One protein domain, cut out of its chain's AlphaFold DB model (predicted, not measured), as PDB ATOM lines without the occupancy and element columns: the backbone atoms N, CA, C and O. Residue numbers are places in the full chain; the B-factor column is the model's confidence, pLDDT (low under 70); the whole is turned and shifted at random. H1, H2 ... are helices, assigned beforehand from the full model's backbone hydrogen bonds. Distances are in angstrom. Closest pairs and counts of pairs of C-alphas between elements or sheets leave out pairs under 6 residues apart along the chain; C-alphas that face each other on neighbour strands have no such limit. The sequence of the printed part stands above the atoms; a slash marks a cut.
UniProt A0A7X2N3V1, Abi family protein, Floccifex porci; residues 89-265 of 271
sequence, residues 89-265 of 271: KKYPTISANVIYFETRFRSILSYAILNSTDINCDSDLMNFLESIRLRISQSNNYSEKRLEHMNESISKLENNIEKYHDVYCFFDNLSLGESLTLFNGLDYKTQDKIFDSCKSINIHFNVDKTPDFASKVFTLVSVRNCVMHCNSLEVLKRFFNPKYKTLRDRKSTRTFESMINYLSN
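What this domain is: This is residues 89 to 265 of the 271 residues of the protein "Abi family protein" of Floccifex porci (UniProt A0A7X2N3V1). One long helix, H1, runs along one side of the domain, and two helices side by side, H5 and H7, make the core next to it. The helical hairpin H2 and H3 packs across H5, while H9 and short H8 pack on H7 toward the other end; H4 and H6 sit beside H1, and between H8 and H9 a narrow loop reaches outward, with residues 240 to 241 paired antiparallel with residues 246 to 247. The printed part has 177 residues with nine named helices, H1 to H9 in chain order, and no named strand: the class is all helix, with mostly crossed helix packing. It is compact, with a radius of gyration of the C-alphas of 16.7 A and spans of 45 by 37 by 31 A.

How they stand to each other: Start with H1, residues 91 to 114, one of two hubs. The other is H7, residues 210 to 228; they touch at a steep tilt of 47 degrees, opposite ways, closest at the C-alphas of Tyr 91 and Val 227, 6.2 A. Look next at H5, residues 176 to 185, which touches H7 at a shallow tilt of 19 degrees, opposite ways; the C-alphas of Gly 177 and Val 221 are closest, 6.1 A. H5 touches H1 too, Leu 176 to Glu 102, 6.3 A between C-alphas. H4, residues 167 to 172, touches residues 106 to 110 of H1 alone, with C-alphas 171 and 110 closest at 5.9 A. H6, residues 188 to 200, touches H1 at a steep tilt of 46 degrees, C-alphas 194 and 109 closest at 6.2 A. H2, residues 122 to 137, and H3, residues 144 to 158, form a hairpin at 2 degrees, C-alphas 126 and 158 closest at 6.3 A. H3 touches H5 about perpendicular, 74 degrees, C-alphas 150 and 181 closest at 5.9 A; H3 and H1 are apart. H9, residues 250 to 264, touches H1 about perpendicular, 86 degrees, C-alphas 263 and 94 closest at 4.9 A. H8, residues 233 to 237, touches H9, C-alphas 237 and 253 closest at 5.0 A. Every O i to N i+4 pair is within hydrogen-bond range in each helix but H7, with 14 of 15.

Where its parts are: Find C-alpha 91 at (61.509, 47.448, 65.472); from there H1 runs 33.8 A to C-alpha 114 at (70.538, 44.122, 97.825). H7 measures 26.1 A, H2 22.5 A, H3 21.0 A and H9 20.6 A, ending at C-alpha 264, (66.934, 41.868, 64.859).

The domain as a whole: The C-alphas farthest apart, of Asn 120 and Lys 245, are 49.6 A apart. The printed part has no cut. The link from H8 to H9, 12 residues, is long. Mean pLDDT of the printed part is 93.8, and no printed residue is under 70.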
ATOM      1  N   LYS A  89      60.057  47.451  60.073       96.44
ATOM      2  CA  LYS A  89      59.760  46.013  60.247       96.44
ATOM      3  C   LYS A  89      60.633  45.328  61.306       96.44
ATOM      4  O   LYS A  89      60.197  44.354  61.900       96.44
ATOM      5  N   LYS A  90      61.840  45.839  61.573       96.31
ATOM      6  CA  LYS A  90      62.760  45.273  62.580       96.31
ATOM      7  C   LYS A  90      62.437  45.704  64.010       96.31
ATOM      8  O   LYS A  90      62.940  45.106  64.955       96.31
ATOM      9  N   TYR A  91      61.665  46.778  64.179       97.25
ATOM     10  CA  TYR A  91      61.509  47.448  65.472       97.25
ATOM     11  C   TYR A  91      60.786  46.567  66.491       97.25
ATOM     12  O   TYR A  91      61.285  46.500  67.607       97.25
ATOM     13  N   PRO A  92      59.704  45.840  66.145       96.56
ATOM     14  CA  PRO A  92      59.049  44.937  67.090       96.56
ATOM     15  C   PRO A  92      60.000  43.885  67.674       96.56
ATOM     16  O   PRO A  92      60.094  43.763  68.893       96.56
ATOM     17  N   THR A  93      60.773  43.195  66.828       97.00
ATOM     18  CA  THR A  93      61.742  42.174  67.264       97.00
ATOM     19  C   THR A  93      62.852  42.774  68.123       97.00
ATOM     20  O   THR A  93      63.183  42.231  69.176       97.00
ATOM     21  N   ILE A  94      63.399  43.931  67.721       97.88
ATOM     22  CA  ILE A  94      64.412  44.630  68.522       97.88
ATOM     23  C   ILE A  94      63.832  45.033  69.880       97.88
ATOM     24  O   ILE A  94      64.477  44.798  70.899       97.88
ATOM     25  N   SER A  95      62.629  45.607  69.914       97.06
ATOM     26  CA  SER A  95      61.963  46.015  71.151       97.06
ATOM     27  C   SER A  95      61.719  44.834  72.084       97.06
ATOM     28  O   SER A  95      62.052  44.942  73.259       97.06
ATOM     29  N   ALA A  96      61.215  43.705  71.580       96.56
ATOM     30  CA  ALA A  96      61.007  42.498  72.382       96.56
ATOM     31  C   ALA A  96      62.323  41.998  73.006       96.56
ATOM     32  O   ALA A  96      62.412  41.813  74.218       96.56
ATOM     33  N   ASN A  97      63.381  41.897  72.196       96.75
ATOM     34  CA  ASN A  97      64.708  41.487  72.657       96.75
ATOM     35  C   ASN A  97      65.319  42.452  73.686       96.75
ATOM     36  O   ASN A  97      65.990  42.019  74.625       96.75
ATOM     37  N   VAL A  98      65.108  43.757  73.506       97.06
ATOM     38  CA  VAL A  98      65.551  44.798  74.441       97.06
ATOM     39  C   VAL A  98      64.803  44.690  75.764       97.06
ATOM     40  O   VAL A  98      65.454  44.687  76.803       97.06
ATOM     41  N   ILE A  99      63.471  44.580  75.732       95.62
ATOM     42  CA  ILE A  99      62.631  44.462  76.932       95.62
ATOM     43  C   ILE A  99      63.032  43.214  77.719       95.62
ATOM     44  O   ILE A  99      63.293  43.312  78.912       95.62
ATOM     45  N   TYR A 100      63.190  42.071  77.043       95.81
ATOM     46  CA  TYR A 100      63.637  40.830  77.675       95.81
ATOM     47  C   TYR A 100      64.981  40.995  78.400       95.81
ATOM     48  O   TYR A 100      65.115  40.601  79.559       95.81
ATOM     49  N   PHE A 101      65.972  41.607  77.740       96.94
ATOM     50  CA  PHE A 101      67.259  41.897  78.370       96.94
ATOM     51  C   PHE A 101      67.099  42.835  79.571       96.94
ATOM     52  O   PHE A 101      67.623  42.552  80.642       96.94
ATOM     53  N   GLU A 102      66.401  43.958  79.382       95.88
ATOM     54  CA  GLU A 102      66.270  45.033  80.366       95.88
ATOM     55  C   GLU A 102      65.593  44.529  81.645       95.88
ATOM     56  O   GLU A 102      66.116  44.770  82.730       95.88
ATOM     57  N   THR A 103      64.523  43.740  81.524       94.56
ATOM     58  CA  THR A 103      63.855  43.099  82.664       94.56
ATOM     59  C   THR A 103      64.808  42.184  83.433       94.56
ATOM     60  O   THR A 103      65.005  42.369  84.630       94.56
ATOM     61  N   ARG A 104      65.454  41.221  82.761       96.00
ATOM     62  CA  ARG A 104      66.304  40.229  83.441       96.00
ATOM     63  C   ARG A 104      67.565  40.859  84.038       96.00
ATOM     64  O   ARG A 104      67.937  40.534  85.162       96.00
ATOM     65  N   PHE A 105      68.205  41.780  83.315       97.62
ATOM     66  CA  PHE A 105      69.405  42.468  83.788       97.62
ATOM     67  C   PHE A 105      69.124  43.305  85.039       97.62
ATOM     68  O   PHE A 105      69.899  43.229  85.990       97.62
ATOM     69  N   ARG A 106      68.014  44.055  85.076       96.06
ATOM     70  CA  ARG A 106      67.631  44.834  86.264       96.06
ATOM     71  C   ARG A 106      67.365  43.945  87.469       96.06
ATOM     72  O   ARG A 106      67.890  44.237  88.537       96.06
ATOM     73  N   SER A 107      66.619  42.852  87.296       95.69
ATOM     74  CA  SER A 107      66.336  41.929  88.399       95.69
ATOM     75  C   SER A 107      67.620  41.314  88.966       95.69
ATOM     76  O   SER A 107      67.802  41.300  90.180       95.69
ATOM     77  N   ILE A 108      68.545  40.873  88.103       97.69
ATOM     78  CA  ILE A 108      69.852  40.343  88.530       97.69
ATOM     79  C   ILE A 108      70.665  41.420  89.257       97.69
ATOM     80  O   ILE A 108      71.228  41.154  90.317       97.69
ATOM     81  N   LEU A 109      70.736  42.627  88.690       97.94
ATOM     82  CA  LEU A 109      71.478  43.750  89.259       97.94
ATOM     83  C   LEU A 109      70.944  44.121  90.647       97.94
ATOM     84  O   LEU A 109      71.722  44.199  91.592       97.94
ATOM     85  N   SER A 110      69.630  44.321  90.762       96.19
ATOM     86  CA  SER A 110      68.959  44.663  92.017       96.19
ATOM     87  C   SER A 110      69.214  43.599  93.079       96.19
ATOM     88  O   SER A 110      69.713  43.915  94.156       96.19
ATOM     89  N   TYR A 111      68.984  42.327  92.743       95.88
ATOM     90  CA  TYR A 111      69.212  41.215  93.659       95.88
ATOM     91  C   TYR A 111      70.672  41.136  94.124       95.88
ATOM     92  O   TYR A 111      70.938  40.938  95.309       95.88
ATOM     93  N   ALA A 112      71.634  41.300  93.214       96.19
ATOM     94  CA  ALA A 112      73.047  41.269  93.570       96.19
ATOM     95  C   ALA A 112      73.431  42.422  94.507       96.19
ATOM     96  O   ALA A 112      74.152  42.186  95.473       96.19
ATOM     97  N   ILE A 113      72.931  43.636  94.249       96.25
ATOM     98  CA  ILE A 113      73.175  44.801  95.106       96.25
ATOM     99  C   ILE A 113      72.568  44.556  96.485       96.25
ATOM    100  O   ILE A 113      73.315  44.504  97.455       96.25
ATOM    101  N   LEU A 114      71.265  44.283  96.563       94.00
ATOM    102  CA  LEU A 114      70.538  44.122  97.825       94.00
ATOM    103  C   LEU A 114      71.080  42.993  98.716       94.00
ATOM    104  O   LEU A 114      71.018  43.102  99.931       94.00
ATOM    105  N   ASN A 115      71.661  41.932  98.145       92.00
ATOM    106  CA  ASN A 115      72.309  40.874  98.936       92.00
ATOM    107  C   ASN A 115      73.770  41.161  99.305       92.00
ATOM    108  O   ASN A 115      74.377  40.401 100.058       92.00
ATOM    109  N   SER A 116      74.376  42.188  98.716       89.50
ATOM    110  CA  SER A 116      75.768  42.580  98.978       89.50
ATOM    111  C   SER A 116      75.888  43.855  99.813       89.50
ATOM    112  O   SER A 116      76.984  44.164 100.279       89.50
ATOM    113  N   THR A 117      74.783  44.580 100.001       88.06
ATOM    114  CA  THR A 117      74.720  45.861 100.706       88.06
ATOM    115  C   THR A 117      73.497  45.915 101.612       88.06
ATOM    116  O   THR A 117      72.384  45.688 101.140       88.06
ATOM    117  N   ASP A 118      73.687  46.311 102.867       87.50
ATOM    118  CA  ASP A 118      72.596  46.524 103.821       87.50
ATOM    119  C   ASP A 118      71.928  47.887 103.571       87.50
ATOM    120  O   ASP A 118      72.288  48.889 104.185       87.50
ATOM    121  N   ILE A 119      70.981  47.940 102.627       93.00
ATOM    122  CA  ILE A 119      70.198  49.149 102.326       93.00
ATOM    123  C   ILE A 119      68.833  49.036 103.002       93.00
ATOM    124  O   ILE A 119      67.924  48.403 102.465       93.00
ATOM    125  N   ASN A 120      68.687  49.653 104.176       89.31
ATOM    126  CA  ASN A 120      67.463  49.583 104.981       89.31
ATOM    127  C   ASN A 120      66.712  50.919 105.050       89.31
ATOM    128  O   ASN A 120      65.562  50.958 105.487       89.31
ATOM    129  N   CYS A 121      67.346  52.015 104.632       90.75
ATOM    130  CA  CYS A 121      66.749  53.344 104.603       90.75
ATOM    131  C   CYS A 121      67.361  54.233 103.507       90.75
ATOM    132  O   CYS A 121      68.383  53.896 102.905       90.75
ATOM    133  N   ASP A 122      66.765  55.407 103.292       92.69
ATOM    134  CA  ASP A 122      67.225  56.397 102.308       92.69
ATOM    135  C   ASP A 122      68.688  56.809 102.519       92.69
ATOM    136  O   ASP A 122      69.425  56.991 101.553       92.69
ATOM    137  N   SER A 123      69.130  56.911 103.777       93.62
ATOM    138  CA  SER A 123      70.523  57.232 104.115       93.62
ATOM    139  C   SER A 123      71.485  56.146 103.625       93.62
ATOM    140  O   SER A 123      72.529  56.452 103.050       93.62
ATOM    141  N   ASP A 124      71.119  54.869 103.777       94.88
ATOM    142  CA  ASP A 124      71.931  53.754 103.284       94.88
ATOM    143  C   ASP A 124      72.005  53.765 101.755       94.88
ATOM    144  O   ASP A 124      73.076  53.558 101.180       94.88
ATOM    145  N   LEU A 125      70.885  54.067 101.086       95.75
ATOM    146  CA  LEU A 125      70.838  54.176  99.630       95.75
ATOM    147  C   LEU A 125      71.681  55.356  99.124       95.75
ATOM    148  O   LEU A 125      72.433  55.198  98.162       95.75
ATOM    149  N   MET A 126      71.621  56.510  99.791       95.56
ATOM    150  CA  MET A 126      72.484  57.661  99.502       95.56
ATOM    151  C   MET A 126      73.966  57.308  99.661       95.56
ATOM    152  O   MET A 126      74.764  57.566  98.760       95.56
ATOM    153  N   ASN A 127      74.338  56.654 100.765       95.81
ATOM    154  CA  ASN A 127      75.712  56.208 101.003       95.81
ATOM    155  C   ASN A 127      76.177  55.199  99.943       95.81
ATOM    156  O   ASN A 127      77.315  55.260  99.467       95.81
ATOM    157  N   PHE A 128      75.290  54.289  99.529       96.69
ATOM    158  CA  PHE A 128      75.554  53.374  98.428       96.69
ATOM    159  C   PHE A 128      75.830  54.138  97.125       96.69
ATOM    160  O   PHE A 128      76.870  53.905  96.507       96.69
ATOM    161  N   LEU A 129      74.967  55.074  96.726       97.12
ATOM    162  CA  LEU A 129      75.139  55.869  95.505       97.12
ATOM    163  C   LEU A 129      76.423  56.713  95.523       97.12
ATOM    164  O   LEU A 129      77.132  56.769  94.513       97.12
ATOM    165  N   GLU A 130      76.792  57.282  96.669       95.94
ATOM    166  CA  GLU A 130      78.055  58.010  96.811       95.94
ATOM    167  C   GLU A 130      79.264  57.067  96.673       95.94
ATOM    168  O   GLU A 130      80.236  57.381  95.983       95.94
ATOM    169  N   SER A 131      79.185  55.844  97.213       95.12
ATOM    170  CA  SER A 131      80.232  54.831  97.011       95.12
ATOM    171  C   SER A 131      80.411  54.453  95.531       95.12
ATOM    172  O   SER A 131      81.535  54.242  95.064       95.12
ATOM    173  N   ILE A 132      79.309  54.397  94.773       96.31
ATOM    174  CA  ILE A 132      79.303  54.174  93.323       96.31
ATOM    175  C   ILE A 132      79.986  55.354  92.616       96.31
ATOM    176  O   ILE A 132      80.886  55.135  91.797       96.31
ATOM    177  N   ARG A 133      79.626  56.598  92.966       95.50
ATOM    178  CA  ARG A 133      80.224  57.828  92.414       95.50
ATOM    179  C   ARG A 133      81.739  57.874  92.620       95.50
ATOM    180  O   ARG A 133      82.482  58.151  91.671       95.50
ATOM    181  N   LEU A 134      82.206  57.559  93.828       94.06
ATOM    182  CA  LEU A 134      83.631  57.531  94.162       94.06
ATOM    183  C   LEU A 134      84.391  56.502  93.316       94.06
ATOM    184  O   LEU A 134      85.411  56.836  92.712       94.06
ATOM    185  N   ARG A 135      83.870  55.273  93.195       93.12
ATOM    186  CA  ARG A 135      84.498  54.214  92.384       93.12
ATOM    187  C   ARG A 135      84.550  54.556  90.897       93.12
ATOM    188  O   ARG A 135      85.567  54.311  90.250       93.12
ATOM    189  N   ILE A 136      83.492  55.155  90.351       92.12
ATOM    190  CA  ILE A 136      83.476  55.609  88.951       92.12
ATOM    191  C   ILE A 136      84.543  56.680  88.721       92.12
ATOM    192  O   ILE A 136      85.275  56.602  87.736       92.12
ATOM    193  N   SER A 137      84.666  57.638  89.640       87.88
ATOM    194  CA  SER A 137      85.627  58.743  89.540       87.88
ATOM    195  C   SER A 137      87.086  58.276  89.612       87.88
ATOM    196  O   SER A 137      87.963  58.898  89.021       87.88
ATOM    197  N   GLN A 138      87.347  57.159  90.295       87.56
ATOM    198  CA  GLN A 138      88.672  56.534  90.386       87.56
ATOM    199  C   GLN A 138      89.016  55.644  89.175       87.56
ATOM    200  O   GLN A 138      90.145  55.167  89.053       87.56
ATOM    201  N   SER A 139      88.061  55.392  88.275       82.25
ATOM    202  CA  SER A 139      88.261  54.519  87.118       82.25
ATOM    203  C   SER A 139      88.939  55.252  85.959       82.25
ATOM    204  O   SER A 139      88.370  56.158  85.351       82.25
ATOM    205  N   ASN A 140      90.102  54.754  85.538       78.31
ATOM    206  CA  ASN A 140      90.816  55.249  84.352       78.31
ATOM    207  C   ASN A 140      90.205  54.768  83.016       78.31
ATOM    208  O   ASN A 140      90.735  55.059  81.946       78.31
ATOM    209  N   ASN A 141      89.104  54.009  83.056       80.88
ATOM    210  CA  ASN A 141      88.516  53.366  81.875       80.88
ATOM    211  C   ASN A 141      87.481  54.235  81.141       80.88
ATOM    212  O   ASN A 141      86.954  53.825  80.101       80.88
ATOM    213  N   TYR A 142      87.150  55.414  81.672       85.56
ATOM    214  CA  TYR A 142      86.084  56.266  81.152       85.56
ATOM    215  C   TYR A 142      86.624  57.615  80.679       85.56
ATOM    216  O   TYR A 142      87.526  58.191  81.274       85.56
ATOM    217  N   SER A 143      86.056  58.135  79.587       86.75
ATOM    218  CA  SER A 143      86.335  59.507  79.163       86.75
ATOM    219  C   SER A 143      85.676  60.509  80.109       86.75
ATOM    220  O   SER A 143      84.634  60.213  80.690       86.75
ATOM    221  N   GLU A 144      86.216  61.725  80.181       87.81
ATOM    222  CA  GLU A 144      85.678  62.822  81.003       87.81
ATOM    223  C   GLU A 144      84.173  63.037  80.780       87.81
ATOM    224  O   GLU A 144      83.384  62.987  81.716       87.81
ATOM    225  N   LYS A 145      83.742  63.119  79.516       87.12
ATOM    226  CA  LYS A 145      82.320  63.245  79.164       87.12
ATOM    227  C   LYS A 145      81.461  62.073  79.665       87.12
ATOM    228  O   LYS A 145      80.273  62.235  79.932       87.12
ATOM    229  N   ARG A 146      82.022  60.862  79.716       87.88
ATOM    230  CA  ARG A 146      81.305  59.687  80.227       87.88
ATOM    231  C   ARG A 146      81.198  59.739  81.749       87.88
ATOM    232  O   ARG A 146      80.133  59.414  82.257       87.88
ATOM    233  N   LEU A 147      82.257  60.165  82.436       92.19
ATOM    234  CA  LEU A 147      82.244  60.391  83.882       92.19
ATOM    235  C   LEU A 147      81.208  61.454  84.261       92.19
ATOM    236  O   LEU A 147      80.374  61.198  85.120       92.19
ATOM    237  N   GLU A 148      81.194  62.588  83.555       91.69
ATOM    238  CA  GLU A 148      80.204  63.659  83.732       91.69
ATOM    239  C   GLU A 148      78.773  63.114  83.617       91.69
ATOM    240  O   GLU A 148      77.969  63.269  84.532       91.69
ATOM    241  N   HIS A 149      78.480  62.363  82.552       92.12
ATOM    242  CA  HIS A 149      77.158  61.771  82.353       92.12
ATOM    243  C   HIS A 149      76.761  60.759  83.444       92.12
ATOM    244  O   HIS A 149      75.604  60.720  83.865       92.12
ATOM    245  N   MET A 150      77.697  59.920  83.898       94.50
ATOM    246  CA  MET A 150      77.441  58.957  84.973       94.50
ATOM    247  C   MET A 150      77.201  59.674  86.308       94.50
ATOM    248  O   MET A 150      76.278  59.309  87.029       94.50
ATOM    249  N   ASN A 151      77.953  60.737  86.596       94.38
ATOM    250  CA  ASN A 151      77.761  61.556  87.791       94.38
ATOM    251  C   ASN A 151      76.407  62.272  87.778       94.38
ATOM    252  O   ASN A 151      75.692  62.215  88.775       94.38
ATOM    253  N   GLU A 152      76.008  62.856  86.644       95.12
ATOM    254  CA  GLU A 152      74.664  63.423  86.466       95.12
ATOM    255  C   GLU A 152      73.565  62.376  86.680       95.12
ATOM    256  O   GLU A 152      72.522  62.676  87.264       95.12
ATOM    257  N   SER A 153      73.777  61.148  86.195       95.56
ATOM    258  CA  SER A 153      72.845  60.038  86.400       95.56
ATOM    259  C   SER A 153      72.696  59.717  87.886       95.56
ATOM    260  O   SER A 153      71.573  59.558  88.347       95.56
ATOM    261  N   ILE A 154      73.795  59.669  88.644       96.88
ATOM    262  CA  ILE A 154      73.760  59.420  90.093       96.88
ATOM    263  C   ILE A 154      73.062  60.572  90.819       96.88
ATOM    264  O   ILE A 154      72.161  60.318  91.608       96.88
ATOM    265  N   SER A 155      73.377  61.828  90.490       96.19
ATOM    266  CA  SER A 155      72.709  62.990  91.095       96.19
ATOM    267  C   SER A 155      71.198  62.991  90.856       96.19
ATOM    268  O   SER A 155      70.426  63.403  91.717       96.19
ATOM    269  N   LYS A 156      70.741  62.516  89.692       95.12
ATOM    270  CA  LYS A 156      69.305  62.344  89.430       95.12
ATOM    271  C   LYS A 156      68.684  61.260  90.301       95.12
ATOM    272  O   LYS A 156      67.562  61.454  90.752       95.12
ATOM    273  N   LEU A 157      69.384  60.147  90.516       95.88
ATOM    274  CA  LEU A 157      68.906  59.076  91.387       95.88
ATOM    275  C   LEU A 157      68.787  59.559  92.834       95.88
ATOM    276  O   LEU A 157      67.723  59.394  93.418       95.88
ATOM    277  N   GLU A 158      69.816  60.232  93.359       94.88
ATOM    278  CA  GLU A 158      69.828  60.829  94.706       94.88
ATOM    279  C   GLU A 158      68.633  61.768  94.923       94.88
ATOM    280  O   GLU A 158      67.871  61.609  95.872       94.88
ATOM    281  N   ASN A 159      68.393  62.683  93.978       93.38
ATOM    282  CA  ASN A 159      67.279  63.637  94.034       93.38
ATOM    283  C   ASN A 159      65.885  62.994  93.908       93.38
ATOM    284  O   ASN A 159      64.877  63.687  94.034       93.38
ATOM    285  N   ASN A 160      65.807  61.706  93.572       91.06
ATOM    286  CA  ASN A 160      64.549  61.000  93.362       91.06
ATOM    287  C   ASN A 160      64.287  59.910  94.408       91.06
ATOM    288  O   ASN A 160      63.218  59.314  94.335       91.06
ATOM    289  N   ILE A 161      65.197  59.649  95.357       92.06
ATOM    290  CA  ILE A 161      65.036  58.571  96.353       92.06
ATOM    291  C   ILE A 161      63.698  58.685  97.087       92.06
ATOM    292  O   ILE A 161      62.932  57.725  97.101       92.06
ATOM    293  N   GLU A 162      63.369  59.883  97.572       89.12
ATOM    294  CA  GLU A 162      62.138  60.169  98.326       89.12
ATOM    295  C   GLU A 162      60.835  59.895  97.549       89.12
ATOM    296  O   GLU A 162      59.749  59.884  98.123       89.12
ATOM    297  N   LYS A 163      60.914  59.691  96.226       89.88
ATOM    298  CA  LYS A 163      59.748  59.410  95.374       89.88
ATOM    299  C   LYS A 163      59.356  57.935  95.376       89.88
ATOM    300  O   LYS A 163      58.304  57.600  94.831       89.88
ATOM    301  N   TYR A 164      60.191  57.058  95.928       89.19
ATOM    302  CA  TYR A 164      59.964  55.619  95.940       89.19
ATOM    303  C   TYR A 164      59.549  55.160  97.333       89.19
ATOM    304  O   TYR A 164      60.119  55.579  98.332       89.19
ATOM    305  N   HIS A 165      58.545  54.283  97.395       86.00
ATOM    306  CA  HIS A 165      58.057  53.755  98.670       86.00
ATOM    307  C   HIS A 165      59.116  52.879  99.360       86.00
ATOM    308  O   HIS A 165      59.236  52.889 100.584       86.00
ATOM    309  N   ASP A 166      59.854  52.086  98.587       89.19
ATOM    310  CA  ASP A 166      60.882  51.190  99.100       89.19
ATOM    311  C   ASP A 166      62.035  51.015  98.099       89.19
ATOM    312  O   ASP A 166      61.994  51.476  96.950       89.19
ATOM    313  N   VAL A 167      63.082  50.324  98.555       91.38
ATOM    314  CA  VAL A 167      64.299  50.081  97.778       91.38
ATOM    315  C   VAL A 167      64.053  49.205  96.541       91.38
ATOM    316  O   VAL A 167      64.716  49.387  95.519       91.38
ATOM    317  N   TYR A 168      63.074  48.296  96.575       91.19
ATOM    318  CA  TYR A 168      62.725  47.468  95.419       91.19
ATOM    319  C   TYR A 168      62.100  48.329  94.317       91.19
ATOM    320  O   TYR A 168      62.523  48.258  93.164       91.19
ATOM    321  N   CYS A 169      61.180  49.224  94.687       91.62
ATOM    322  CA  CYS A 169      60.589  50.204  93.781       91.62
ATOM    323  C   CYS A 169      61.658  51.113  93.164       91.62
ATOM    324  O   CYS A 169      61.587  51.403  91.969       91.62
ATOM    325  N   PHE A 170      62.655  51.544  93.943       94.25
ATOM    326  CA  PHE A 170      63.779  52.324  93.418       94.25
ATOM    327  C   PHE A 170      64.520  51.560  92.307       94.25
ATOM    328  O   PHE A 170      64.702  52.090  91.210       94.25
ATOM    329  N   PHE A 171      64.900  50.301  92.555       94.12
ATOM    330  CA  PHE A 171      65.653  49.496  91.587       94.12
ATOM    331  C   PHE A 171      64.843  49.103  90.341       94.12
ATOM    332  O   PHE A 171      65.390  49.118  89.233       94.12
ATOM    333  N   ASP A 172      63.552  48.804  90.483       90.69
ATOM    334  CA  ASP A 172      62.681  48.436  89.356       90.69
ATOM    335  C   ASP A 172      62.463  49.597  88.375       90.69
ATOM    336  O   ASP A 172      62.326  49.387  87.162       90.69
ATOM    337  N   ASN A 173      62.489  50.833  88.881       91.38
ATOM    338  CA  ASN A 173      62.275  52.041  88.089       91.38
ATOM    339  C   ASN A 173      63.539  52.585  87.408       91.38
ATOM    340  O   ASN A 173      63.439  53.539  86.632       91.38
ATOM    341  N   LEU A 174      64.709  51.982  87.633       94.75
ATOM    342  CA  LEU A 174      65.936  52.395  86.953       94.75
ATOM    343  C   LEU A 174      65.807  52.204  85.442       94.75
ATOM    344  O   LEU A 174      65.482  51.123  84.964       94.75
ATOM    345  N   SER A 175      66.141  53.220  84.656       94.81
ATOM    346  CA  SER A 175      66.364  53.045  83.222       94.81
ATOM    347  C   SER A 175      67.572  52.138  82.970       94.81
ATOM    348  O   SER A 175      68.501  52.083  83.772       94.81
ATOM    349  N   LEU A 176      67.643  51.489  81.800       96.12
ATOM    350  CA  LEU A 176      68.821  50.690  81.437       96.12
ATOM    351  C   LEU A 176      70.147  51.478  81.508       96.12
ATOM    352  O   LEU A 176      71.199  50.901  81.786       96.12
ATOM    353  N   GLY A 177      70.104  52.789  81.250       96.19
ATOM    354  CA  GLY A 177      71.262  53.671  81.392       96.19
ATOM    355  C   GLY A 177      71.708  53.814  82.848       96.19
ATOM    356  O   GLY A 177      72.894  53.670  83.131       96.19
ATOM    357  N   GLU A 178      70.765  54.023  83.768       96.69
ATOM    358  CA  GLU A 178      71.032  54.084  85.211       96.69
ATOM    359  C   GLU A 178      71.504  52.731  85.749       96.69
ATOM    360  O   GLU A 178      72.515  52.677  86.445       96.69
ATOM    361  N   SER A 179      70.868  51.626  85.343       97.69
ATOM    362  CA  SER A 179      71.309  50.270  85.696       97.69
ATOM    363  C   SER A 179      72.756  50.011  85.266       97.69
ATOM    364  O   SER A 179      73.549  49.467  86.030       97.69
ATOM    365  N   LEU A 180      73.134  50.438  84.055       97.19
ATOM    366  CA  LEU A 180      74.512  50.338  83.578       97.19
ATOM    367  C   LEU A 180      75.466  51.249  84.367       97.19
ATOM    368  O   LEU A 180      76.613  50.865  84.600       97.19
ATOM    369  N   THR A 181      75.029  52.445  84.764       96.88
ATOM    370  CA  THR A 181      75.824  53.346  85.612       96.88
ATOM    371  C   THR A 181      76.125  52.698  86.958       96.88
ATOM    372  O   THR A 181      77.296  52.638  87.331       96.88
ATOM    373  N   LEU A 182      75.108  52.147  87.631       97.62
ATOM    374  CA  LEU A 182      75.292  51.431  88.894       97.62
ATOM    375  C   LEU A 182      76.224  50.235  88.710       97.62
ATOM    376  O   LEU A 182      77.235  50.154  89.397       97.62
ATOM    377  N   PHE A 183      75.951  49.373  87.723       97.44
ATOM    378  CA  PHE A 183      76.786  48.210  87.412       97.44
ATOM    379  C   PHE A 183      78.269  48.577  87.265       97.44
ATOM    380  O   PHE A 183      79.129  47.961  87.885       97.44
ATOM    381  N   ASN A 184      78.570  49.625  86.497       95.69
ATOM    382  CA  ASN A 184      79.938  50.076  86.235       95.69
ATOM    383  C   ASN A 184      80.669  50.643  87.464       95.69
ATOM    384  O   ASN A 184      81.896  50.761  87.412       95.69
ATOM    385  N   GLY A 185      79.945  51.053  88.509       95.06
ATOM    386  CA  GLY A 185      80.521  51.572  89.750       95.06
ATOM    387  C   GLY A 185      80.520  50.580  90.912       95.06
ATOM    388  O   GLY A 185      80.999  50.932  91.988       95.06
ATOM    389  N   LEU A 186      80.013  49.358  90.717       95.81
ATOM    390  CA  LEU A 186      80.169  48.264  91.679       95.81
ATOM    391  C   LEU A 186      81.632  47.810  91.754       95.81
ATOM    392  O   LEU A 186      82.418  48.046  90.836       95.81
ATOM    393  N   ASP A 187      82.007  47.125  92.830       93.12
ATOM    394  CA  ASP A 187      83.296  46.437  92.891       93.12
ATOM    395  C   ASP A 187      83.357  45.273  91.881       93.12
ATOM    396  O   ASP A 187      82.332  44.698  91.504       93.12
ATOM    397  N   TYR A 188      84.567  44.898  91.455       92.69
ATOM    398  CA  TYR A 188      84.756  43.875  90.421       92.69
ATOM    399  C   TYR A 188      84.129  42.522  90.777       92.69
ATOM    400  O   TYR A 188      83.555  41.876  89.906       92.69
ATOM    401  N   LYS A 189      84.159  42.116  92.054       94.25
ATOM    402  CA  LYS A 189      83.586  40.835  92.489       94.25
ATOM    403  C   LYS A 189      82.068  40.831  92.307       94.25
ATOM    404  O   LYS A 189      81.509  39.824  91.876       94.25
ATOM    405  N   THR A 190      81.397  41.936  92.619       95.69
ATOM    406  CA  THR A 190      79.949  42.067  92.409       95.69
ATOM    407  C   THR A 190      79.601  42.169  90.922       95.69
ATOM    408  O   THR A 190      78.648  41.524  90.480       95.69
ATOM    409  N   GLN A 191      80.396  42.892  90.122       96.81
ATOM    410  CA  GLN A 191      80.209  42.938  88.666       96.81
ATOM    411  C   GLN A 191      80.316  41.549  88.022       96.81
ATOM    412  O   GLN A 191      79.457  41.182  87.219       96.81
ATOM    413  N   ASP A 192      81.325  40.762  88.402       96.69
ATOM    414  CA  ASP A 192      81.541  39.417  87.861       96.69
ATOM    415  C   ASP A 192      80.390  38.472  88.234       96.69
ATOM    416  O   ASP A 192      79.871  37.773  87.367       96.69
ATOM    417  N   LYS A 193      79.878  38.532  89.474       97.06
ATOM    418  CA  LYS A 193      78.682  37.766  89.885       97.06
ATOM    419  C   LYS A 193      77.448  38.081  89.034       97.06
ATOM    420  O   LYS A 193      76.712  37.174  88.635       97.06
ATOM    421  N   ILE A 194      77.201  39.365  88.767       98.31
ATOM    422  CA  ILE A 194      76.087  39.806  87.913       98.31
ATOM    423  C   ILE A 194      76.287  39.291  86.489       98.31
ATOM    424  O   ILE A 194      75.348  38.787  85.869       98.31
ATOM    425  N   PHE A 195      77.509  39.393  85.968       98.38
ATOM    426  CA  PHE A 195      77.832  38.935  84.627       98.38
ATOM    427  C   PHE A 195      77.699  37.414  84.477       98.38
ATOM    428  O   PHE A 195      77.114  36.957  83.495       98.38
ATOM    429  N   ASP A 196      78.137  36.630  85.459       97.88
ATOM    430  CA  ASP A 196      77.975  35.173  85.461       97.88
ATOM    431  C   ASP A 196      76.499  34.765  85.547       97.88
ATOM    432  O   ASP A 196      76.051  33.867  84.830       97.88
ATOM    433  N   SER A 197      75.699  35.497  86.327       97.88
ATOM    434  CA  SER A 197      74.242  35.323  86.342       97.88
ATOM    435  C   SER A 197      73.640  35.613  84.962       97.88
ATOM    436  O   SER A 197      72.838  34.832  84.457       97.88
ATOM    437  N   CYS A 198      74.091  36.672  84.282       97.81
ATOM    438  CA  CYS A 198      73.681  36.981  82.909       97.81
ATOM    439  C   CYS A 198      74.114  35.904  81.894       97.81
ATOM    440  O   CYS A 198      73.381  35.635  80.938       97.81
ATOM    441  N   LYS A 199      75.283  35.273  82.083       96.69
ATOM    442  CA  LYS A 199      75.729  34.126  81.276       96.69
ATOM    443  C   LYS A 199      74.816  32.921  81.465       96.69
ATOM    444  O   LYS A 199      74.421  32.318  80.473       96.69
ATOM    445  N   SER A 200      74.438  32.619  82.709       95.81
ATOM    446  CA  SER A 200      73.597  31.459  83.039       95.81
ATOM    447  C   SER A 200      72.233  31.467  82.335       95.81
ATOM    448  O   SER A 200      71.692  30.406  82.038       95.81
ATOM    449  N   ILE A 201      71.721  32.656  81.994       94.06
ATOM    450  CA  ILE A 201      70.459  32.847  81.262       94.06
ATOM    451  C   ILE A 201      70.658  33.350  79.822       94.06
ATOM    452  O   ILE A 201      69.733  33.870  79.203       94.06
ATOM    453  N   ASN A 202      71.873  33.231  79.281       93.38
ATOM    454  CA  ASN A 202      72.201  33.552  77.890       93.38
ATOM    455  C   ASN A 202      71.884  35.004  77.448       93.38
ATOM    456  O   ASN A 202      71.520  35.266  76.299       93.38
ATOM    457  N   ILE A 203      72.054  35.989  78.342       95.12
ATOM    458  CA  ILE A 203      71.911  37.424  78.009       95.12
ATOM    459  C   ILE A 203      73.256  38.161  77.910       95.12
ATOM    460  O   ILE A 203      73.304  39.386  77.881       95.12
ATOM    461  N   HIS A 204      74.366  37.432  77.798       94.88
ATOM    462  CA  HIS A 204      75.736  37.965  77.833       94.88
ATOM    463  C   HIS A 204      76.300  38.428  76.471       94.88
ATOM    464  O   HIS A 204      77.481  38.745  76.370       94.88
ATOM    465  N   PHE A 205      75.488  38.482  75.408       95.00
ATOM    466  CA  PHE A 205      75.896  38.924  74.058       95.00
ATOM    467  C   PHE A 205      77.066  38.143  73.435       95.00
ATOM    468  O   PHE A 205      77.794  38.703  72.608       95.00
ATOM    469  N   ASN A 206      77.253  36.876  73.816       93.38
ATOM    470  CA  ASN A 206      78.376  36.039  73.377       93.38
ATOM    471  C   ASN A 206      79.750  36.656  73.693       93.38
ATOM    472  O   ASN A 206      80.683  36.536  72.900       93.38
ATOM    473  N   VAL A 207      79.863  37.369  74.817       95.88
ATOM    474  CA  VAL A 207      81.152  37.828  75.348       95.88
ATOM    475  C   VAL A 207      81.519  37.068  76.619       95.88
ATOM    476  O   VAL A 207      80.636  36.612  77.348       95.88
ATOM    477  N   ASP A 208      82.821  36.988  76.896       95.38
ATOM    478  CA  ASP A 208      83.360  36.214  78.022       95.38
ATOM    479  C   ASP A 208      83.905  37.075  79.163       95.38
ATOM    480  O   ASP A 208      84.158  36.546  80.248       95.38
ATOM    481  N   LYS A 209      84.057  38.389  78.943       95.94
ATOM    482  CA  LYS A 209      84.653  39.336  79.896       95.94
ATOM    483  C   LYS A 209      83.679  40.447  80.292       95.94
ATOM    484  O   LYS A 209      83.020  41.041  79.437       95.94
ATOM    485  N   THR A 210      83.685  40.799  81.573       96.00
ATOM    486  CA  THR A 210      82.847  41.847  82.180       96.00
ATOM    487  C   THR A 210      82.975  43.218  81.487       96.00
ATOM    488  O   THR A 210      81.943  43.815  81.169       96.00
ATOM    489  N   PRO A 211      84.180  43.713  81.119       93.69
ATOM    490  CA  PRO A 211      84.302  44.976  80.381       93.69
ATOM    491  C   PRO A 211      83.677  44.936  78.978       93.69
ATOM    492  O   PRO A 211      83.091  45.922  78.521       93.69
ATOM    493  N   ASP A 212      83.763  43.791  78.295       95.44
ATOM    494  CA  ASP A 212      83.156  43.609  76.974       95.44
ATOM    495  C   ASP A 212      81.629  43.582  77.087       95.44
ATOM    496  O   ASP A 212      80.938  44.197  76.272       95.44
ATOM    497  N   PHE A 213      81.102  42.955  78.142       97.69
ATOM    498  CA  PHE A 213      79.677  42.968  78.459       97.69
ATOM    499  C   PHE A 213      79.181  44.392  78.717       97.69
ATOM    500  O   PHE A 213      78.253  44.842  78.044       97.69
ATOM    501  N   ALA A 214      79.857  45.154  79.581       95.62
ATOM    502  CA  ALA A 214      79.534  46.558  79.839       95.62
ATOM    503  C   ALA A 214      79.527  47.406  78.551       95.62
ATOM    504  O   ALA A 214      78.645  48.242  78.336       95.62
ATOM    505  N   SER A 215      80.488  47.167  77.652       94.69
ATOM    506  CA  SER A 215      80.572  47.823  76.339       94.69
ATOM    507  C   SER A 215      79.401  47.456  75.412       94.69
ATOM    508  O   SER A 215      78.853  48.316  74.704       94.69
ATOM    509  N   LYS A 216      78.952  46.194  75.438       97.44
ATOM    510  CA  LYS A 216      77.744  45.750  74.726       97.44
ATOM    511  C   LYS A 216      76.491  46.402  75.302       97.44
ATOM    512  O   LYS A 216      75.731  46.972  74.522       97.44
ATOM    513  N   VAL A 217      76.313  46.423  76.623       97.38
ATOM    514  CA  VAL A 217      75.164  47.086  77.267       97.38
ATOM    515  C   VAL A 217      75.153  48.587  76.962       97.38
ATOM    516  O   VAL A 217      74.112  49.141  76.621       97.38
ATOM    517  N   PHE A 218      76.312  49.248  76.946       94.94
ATOM    518  CA  PHE A 218      76.414  50.651  76.531       94.94
ATOM    519  C   PHE A 218      75.900  50.882  75.099       94.94
ATOM    520  O   PHE A 218      75.156  51.828  74.822       94.94
ATOM    521  N   THR A 219      76.264  49.992  74.174       96.69
ATOM    522  CA  THR A 219      75.767  50.038  72.791       96.69
ATOM    523  C   THR A 219      74.260  49.758  72.739       96.69
ATOM    524  O   THR A 219      73.536  50.441  72.012       96.69
ATOM    525  N   LEU A 220      73.781  48.794  73.535       98.19
ATOM    526  CA  LEU A 220      72.369  48.441  73.657       98.19
ATOM    527  C   LEU A 220      71.525  49.638  74.107       98.19
ATOM    528  O   LEU A 220      70.521  49.910  73.460       98.19
ATOM    529  N   VAL A 221      71.947  50.396  75.129       97.06
ATOM    530  CA  VAL A 221      71.240  51.605  75.613       97.06
ATOM    531  C   VAL A 221      70.945  52.574  74.464       97.06
ATOM    532  O   VAL A 221      69.831  53.078  74.320       97.06
ATOM    533  N   SER A 222      71.928  52.799  73.592       96.00
ATOM    534  CA  SER A 222      71.783  53.691  72.438       96.00
ATOM    535  C   SER A 222      70.825  53.141  71.370       96.00
ATOM    536  O   SER A 222      70.036  53.904  70.809       96.00
ATOM    537  N   VAL A 223      70.860  51.831  71.092       97.88
ATOM    538  CA  VAL A 223      69.914  51.186  70.157       97.88
ATOM    539  C   VAL A 223      68.497  51.199  70.731       97.88
ATOM    540  O   VAL A 223      67.568  51.600  70.033       97.88
ATOM    541  N   ARG A 224      68.342  50.851  72.013       96.81
ATOM    542  CA  ARG A 224      67.085  50.896  72.769       96.81
ATOM    543  C   ARG A 224      66.448  52.273  72.686       96.81
ATOM    544  O   ARG A 224      65.313  52.386  72.242       96.81
ATOM    545  N   ASN A 225      67.183  53.330  73.032       95.62
ATOM    546  CA  ASN A 225      66.655  54.695  72.970       95.62
ATOM    547  C   ASN A 225      66.275  55.094  71.539       95.62
ATOM    548  O   ASN A 225      65.272  55.767  71.327       95.62
ATOM    549  N   CYS A 226      67.034  54.656  70.533       95.94
ATOM    550  CA  CYS A 226      66.692  54.920  69.139       95.94
ATOM    551  C   CYS A 226      65.352  54.274  68.744       95.94
ATOM    552  O   CYS A 226      64.476  54.965  68.223       95.94
ATOM    553  N   VAL A 227      65.172  52.984  69.036       96.81
ATOM    554  CA  VAL A 227      63.968  52.224  68.664       96.81
ATOM    555  C   VAL A 227      62.746  52.655  69.472       96.81
ATOM    556  O   VAL A 227      61.706  52.930  68.877       96.81
ATOM    557  N   MET A 228      62.874  52.795  70.796       94.44
ATOM    558  CA  MET A 228      61.756  53.153  71.685       94.44
ATOM    559  C   MET A 228      61.253  54.589  71.470       94.44
ATOM    560  O   MET A 228      60.094  54.879  71.743       94.44
ATOM    561  N   HIS A 229      62.091  55.483  70.935       93.12
ATOM    562  CA  HIS A 229      61.679  56.827  70.508       93.12
ATOM    563  C   HIS A 229      61.358  56.914  69.007       93.12
ATOM    564  O   HIS A 229      61.271  58.012  68.462       93.12
ATOM    565  N   CYS A 230      61.210  55.778  68.316       91.69
ATOM    566  CA  CYS A 230      60.867  55.702  66.892       91.69
ATOM    567  C   CYS A 230      61.832  56.453  65.948       91.69
ATOM    568  O   CYS A 230      61.485  56.733  64.795       91.69
ATOM    569  N   ASN A 231      63.056  56.738  66.402       94.25
ATOM    570  CA  ASN A 231      64.118  57.359  65.611       94.25
ATOM    571  C   ASN A 231      64.700  56.353  64.621       94.25
ATOM    572  O   ASN A 231      64.562  55.154  64.819       94.25
ATOM    573  N   SER A 232      65.365  56.808  63.557       95.81
ATOM    574  CA  SER A 232      65.957  55.907  62.557       95.81
ATOM    575  C   SER A 232      67.285  55.272  62.998       95.81
ATOM    576  O   SER A 232      68.234  55.976  63.359       95.81
ATOM    577  N   LEU A 233      67.391  53.944  62.870       96.88
ATOM    578  CA  LEU A 233      68.638  53.196  63.094       96.88
ATOM    579  C   LEU A 233      69.734  53.605  62.100       96.88
ATOM    580  O   LEU A 233      70.920  53.593  62.433       96.88
ATOM    581  N   GLU A 234      69.365  54.013  60.888       95.75
ATOM    582  CA  GLU A 234      70.291  54.580  59.910       95.75
ATOM    583  C   GLU A 234      70.969  55.862  60.427       95.75
ATOM    584  O   GLU A 234      72.178  56.023  60.249       95.75
ATOM    585  N   VAL A 235      70.243  56.724  61.153       93.62
ATOM    586  CA  VAL A 235      70.831  57.906  61.815       93.62
ATOM    587  C   VAL A 235      71.776  57.495  62.939       93.62
ATOM    588  O   VAL A 235      72.842  58.090  63.072       93.62
ATOM    589  N   LEU A 236      71.440  56.464  63.721       94.25
ATOM    590  CA  LEU A 236      72.320  55.965  64.782       94.25
ATOM    591  C   LEU A 236      73.660  55.453  64.216       94.25
ATOM    592  O   LEU A 236      74.736  55.844  64.692       94.25
ATOM    593  N   LYS A 237      73.598  54.637  63.154       94.19
ATOM    594  CA  LYS A 237      74.771  54.095  62.441       94.19
ATOM    595  C   LYS A 237      75.611  55.188  61.781       94.19
ATOM    596  O   LYS A 237      76.842  55.134  61.834       94.19
ATOM    597  N   ARG A 238      74.954  56.178  61.167       90.75
ATOM    598  CA  ARG A 238      75.580  57.293  60.438       90.75
ATOM    599  C   ARG A 238      75.487  58.609  61.203       90.75
ATOM    600  O   ARG A 238      75.272  59.662  60.599       90.75
ATOM    601  N   PHE A 239      75.644  58.553  62.521       89.94
ATOM    602  CA  PHE A 239      75.504  59.729  63.368       89.94
ATOM    603  C   PHE A 239      76.441  60.845  62.892       89.94
ATOM    604  O   PHE A 239      77.636  60.621  62.707       89.94
ATOM    605  N   PHE A 240      75.895  62.037  62.672       86.69
ATOM    606  CA  PHE A 240      76.661  63.215  62.284       86.69
ATOM    607  C   PHE A 240      76.826  64.117  63.496       86.69
ATOM    608  O   PHE A 240      75.830  64.560  64.062       86.69
ATOM    609  N   ASN A 241      78.068  64.413  63.875       83.38
ATOM    610  CA  ASN A 241      78.364  65.349  64.947       83.38
ATOM    611  C   ASN A 241      78.375  66.786  64.389       83.38
ATOM    612  O   ASN A 241      79.291  67.127  63.637       83.38
ATOM    613  N   PRO A 242      77.415  67.657  64.761       81.31
ATOM    614  CA  PRO A 242      77.352  69.011  64.217       81.31
ATOM    615  C   PRO A 242      78.535  69.892  64.634       81.31
ATOM    616  O   PRO A 242      78.961  70.731  63.844       81.31
ATOM    617  N   LYS A 243      79.091  69.674  65.838       82.12
ATOM    618  CA  LYS A 243      80.218  70.450  66.385       82.12
ATOM    619  C   LYS A 243      81.487  70.235  65.565       82.12
ATOM    620  O   LYS A 243      82.154  71.197  65.206       82.12
ATOM    621  N   TYR A 244      81.789  68.980  65.238       83.81
ATOM    622  CA  TYR A 244      83.003  68.615  64.496       83.81
ATOM    623  C   TYR A 244      82.773  68.444  62.991       83.81
ATOM    624  O   TYR A 244      83.722  68.233  62.246       83.81
ATOM    625  N   LYS A 245      81.520  68.537  62.531       82.94
ATOM    626  CA  LYS A 245      81.102  68.317  61.138       82.94
ATOM    627  C   LYS A 245      81.558  66.969  60.561       82.94
ATOM    628  O   LYS A 245      81.784  66.843  59.357       82.94
ATOM    629  N   THR A 246      81.648  65.946  61.402       85.56
ATOM    630  CA  THR A 246      82.117  64.606  61.034       85.56
ATOM    631  C   THR A 246      81.035  63.557  61.251       85.56
ATOM    632  O   THR A 246      80.179  63.675  62.128       85.56
ATOM    633  N   LEU A 247      81.062  62.520  60.414       87.88
ATOM    634  CA  LEU A 247      80.278  61.311  60.646       87.88
ATOM    635  C   LEU A 247      80.984  60.426  61.673       87.88
ATOM    636  O   LEU A 247      82.208  60.470  61.802       87.88
ATOM    637  N   ARG A 248      80.194  59.592  62.352       90.88
ATOM    638  CA  ARG A 248      80.670  58.473  63.163       90.88
ATOM    639  C   ARG A 248      81.698  57.662  62.372       90.88
ATOM    640  O   ARG A 248      81.531  57.417  61.176       90.88
ATOM    641  N   ASP A 249      82.768  57.270  63.050       91.19
ATOM    642  CA  ASP A 249      83.835  56.481  62.456       91.19
ATOM    643  C   ASP A 249      83.373  55.049  62.140       91.19
ATOM    644  O   ASP A 249      82.414  54.519  62.708       91.19
ATOM    645  N   ARG A 250      84.109  54.385  61.245       90.56
ATOM    646  CA  ARG A 250      83.755  53.053  60.743       90.56
ATOM    647  C   ARG A 250      83.727  51.981  61.836       90.56
ATOM    648  O   ARG A 250      82.917  51.060  61.738       90.56
ATOM    649  N   LYS A 251      84.606  52.061  62.843       92.81
ATOM    650  CA  LYS A 251      84.651  51.079  63.937       92.81
ATOM    651  C   LYS A 251      83.381  51.206  64.768       92.81
ATOM    652  O   LYS A 251      82.693  50.212  64.971       92.81
ATOM    653  N   SER A 252      83.028  52.428  65.160       91.62
ATOM    654  CA  SER A 252      81.805  52.683  65.910       91.62
ATOM    655  C   SER A 252      80.544  52.337  65.106       91.62
ATOM    656  O   SER A 252      79.646  51.701  65.651       91.62
ATOM    657  N   THR A 253      80.478  52.651  63.806       94.12
ATOM    658  CA  THR A 253      79.362  52.218  62.942       94.12
ATOM    659  C   THR A 253      79.182  50.696  62.958       94.12
ATOM    660  O   THR A 253      78.066  50.229  63.178       94.12
ATOM    661  N   ARG A 254      80.270  49.923  62.821       95.31
ATOM    662  CA  ARG A 254      80.226  48.450  62.886       95.31
ATOM    663  C   ARG A 254      79.738  47.933  64.239       95.31
ATOM    664  O   ARG A 254      79.012  46.944  64.279       95.31
ATOM    665  N   THR A 255      80.101  48.598  65.338       95.31
ATOM    666  CA  THR A 255      79.607  48.251  66.680       95.31
ATOM    667  C   THR A 255      78.081  48.330  66.749       95.31
ATOM    668  O   THR A 255      77.439  47.390  67.217       95.31
ATOM    669  N   PHE A 256      77.487  49.408  66.226       96.88
ATOM    670  CA  PHE A 256      76.030  49.557  66.171       96.88
ATOM    671  C   PHE A 256      75.373  48.567  65.212       96.88
ATOM    672  O   PHE A 256      74.361  47.975  65.565       96.88
ATOM    673  N   GLU A 257      75.950  48.349  64.030       96.50
ATOM    674  CA  GLU A 257      75.446  47.357  63.071       96.50
ATOM    675  C   GLU A 257      75.410  45.950  63.672       96.50
ATOM    676  O   GLU A 257      74.400  45.261  63.557       96.50
ATOM    677  N   SER A 258      76.474  45.546  64.370       96.25
ATOM    678  CA  SER A 258      76.541  44.253  65.055       96.25
ATOM    679  C   SER A 258      75.447  44.110  66.116       96.25
ATOM    680  O   SER A 258      74.771  43.084  66.143       96.25
ATOM    681  N   MET A 259      75.233  45.134  66.950       97.75
ATOM    682  CA  MET A 259      74.180  45.106  67.970       97.75
ATOM    683  C   MET A 259      72.778  45.080  67.347       97.75
ATOM    684  O   MET A 259      71.936  44.292  67.761       97.75
ATOM    685  N   ILE A 260      72.529  45.898  66.321       97.62
ATOM    686  CA  ILE A 260      71.244  45.920  65.611       97.62
ATOM    687  C   ILE A 260      70.953  44.551  64.999       97.62
ATOM    688  O   ILE A 260      69.847  44.049  65.158       97.62
ATOM    689  N   ASN A 261      71.933  43.932  64.337       95.94
ATOM    690  CA  ASN A 261      71.763  42.605  63.750       95.94
ATOM    691  C   ASN A 261      71.489  41.550  64.828       95.94
ATOM    692  O   ASN A 261      70.569  40.758  64.672       95.94
ATOM    693  N   TYR A 262      72.218  41.589  65.949       95.12
ATOM    694  CA  TYR A 262      71.987  40.689  67.083       95.12
ATOM    695  C   TYR A 262      70.565  40.804  67.655       95.12
ATOM    696  O   TYR A 262      69.951  39.793  67.985       95.12
ATOM    697  N   LEU A 263      70.036  42.026  67.760       96.69
ATOM    698  CA  LEU A 263      68.688  42.293  68.274       96.69
ATOM    699  C   LEU A 263      67.583  42.103  67.226       96.69
ATOM    700  O   LEU A 263      66.417  42.036  67.594       96.69
ATOM    701  N   SER A 264      67.918  42.055  65.936       95.75
ATOM    702  CA  SER A 264      66.934  41.868  64.859       95.75
ATOM    703  C   SER A 264      66.563  40.402  64.644       95.75
ATOM    704  O   SER A 264      65.616  40.129  63.914       95.75
ATOM    705  N   ASN A 265      67.306  39.469  65.240       92.12
ATOM    706  CA  ASN A 265      67.007  38.047  65.152       92.12
ATOM    707  C   ASN A 265      65.937  37.681  66.182       92.12
ATOM    708  O   ASN A 265      66.045  38.071  67.348       92.12
TER     709      ASN A 265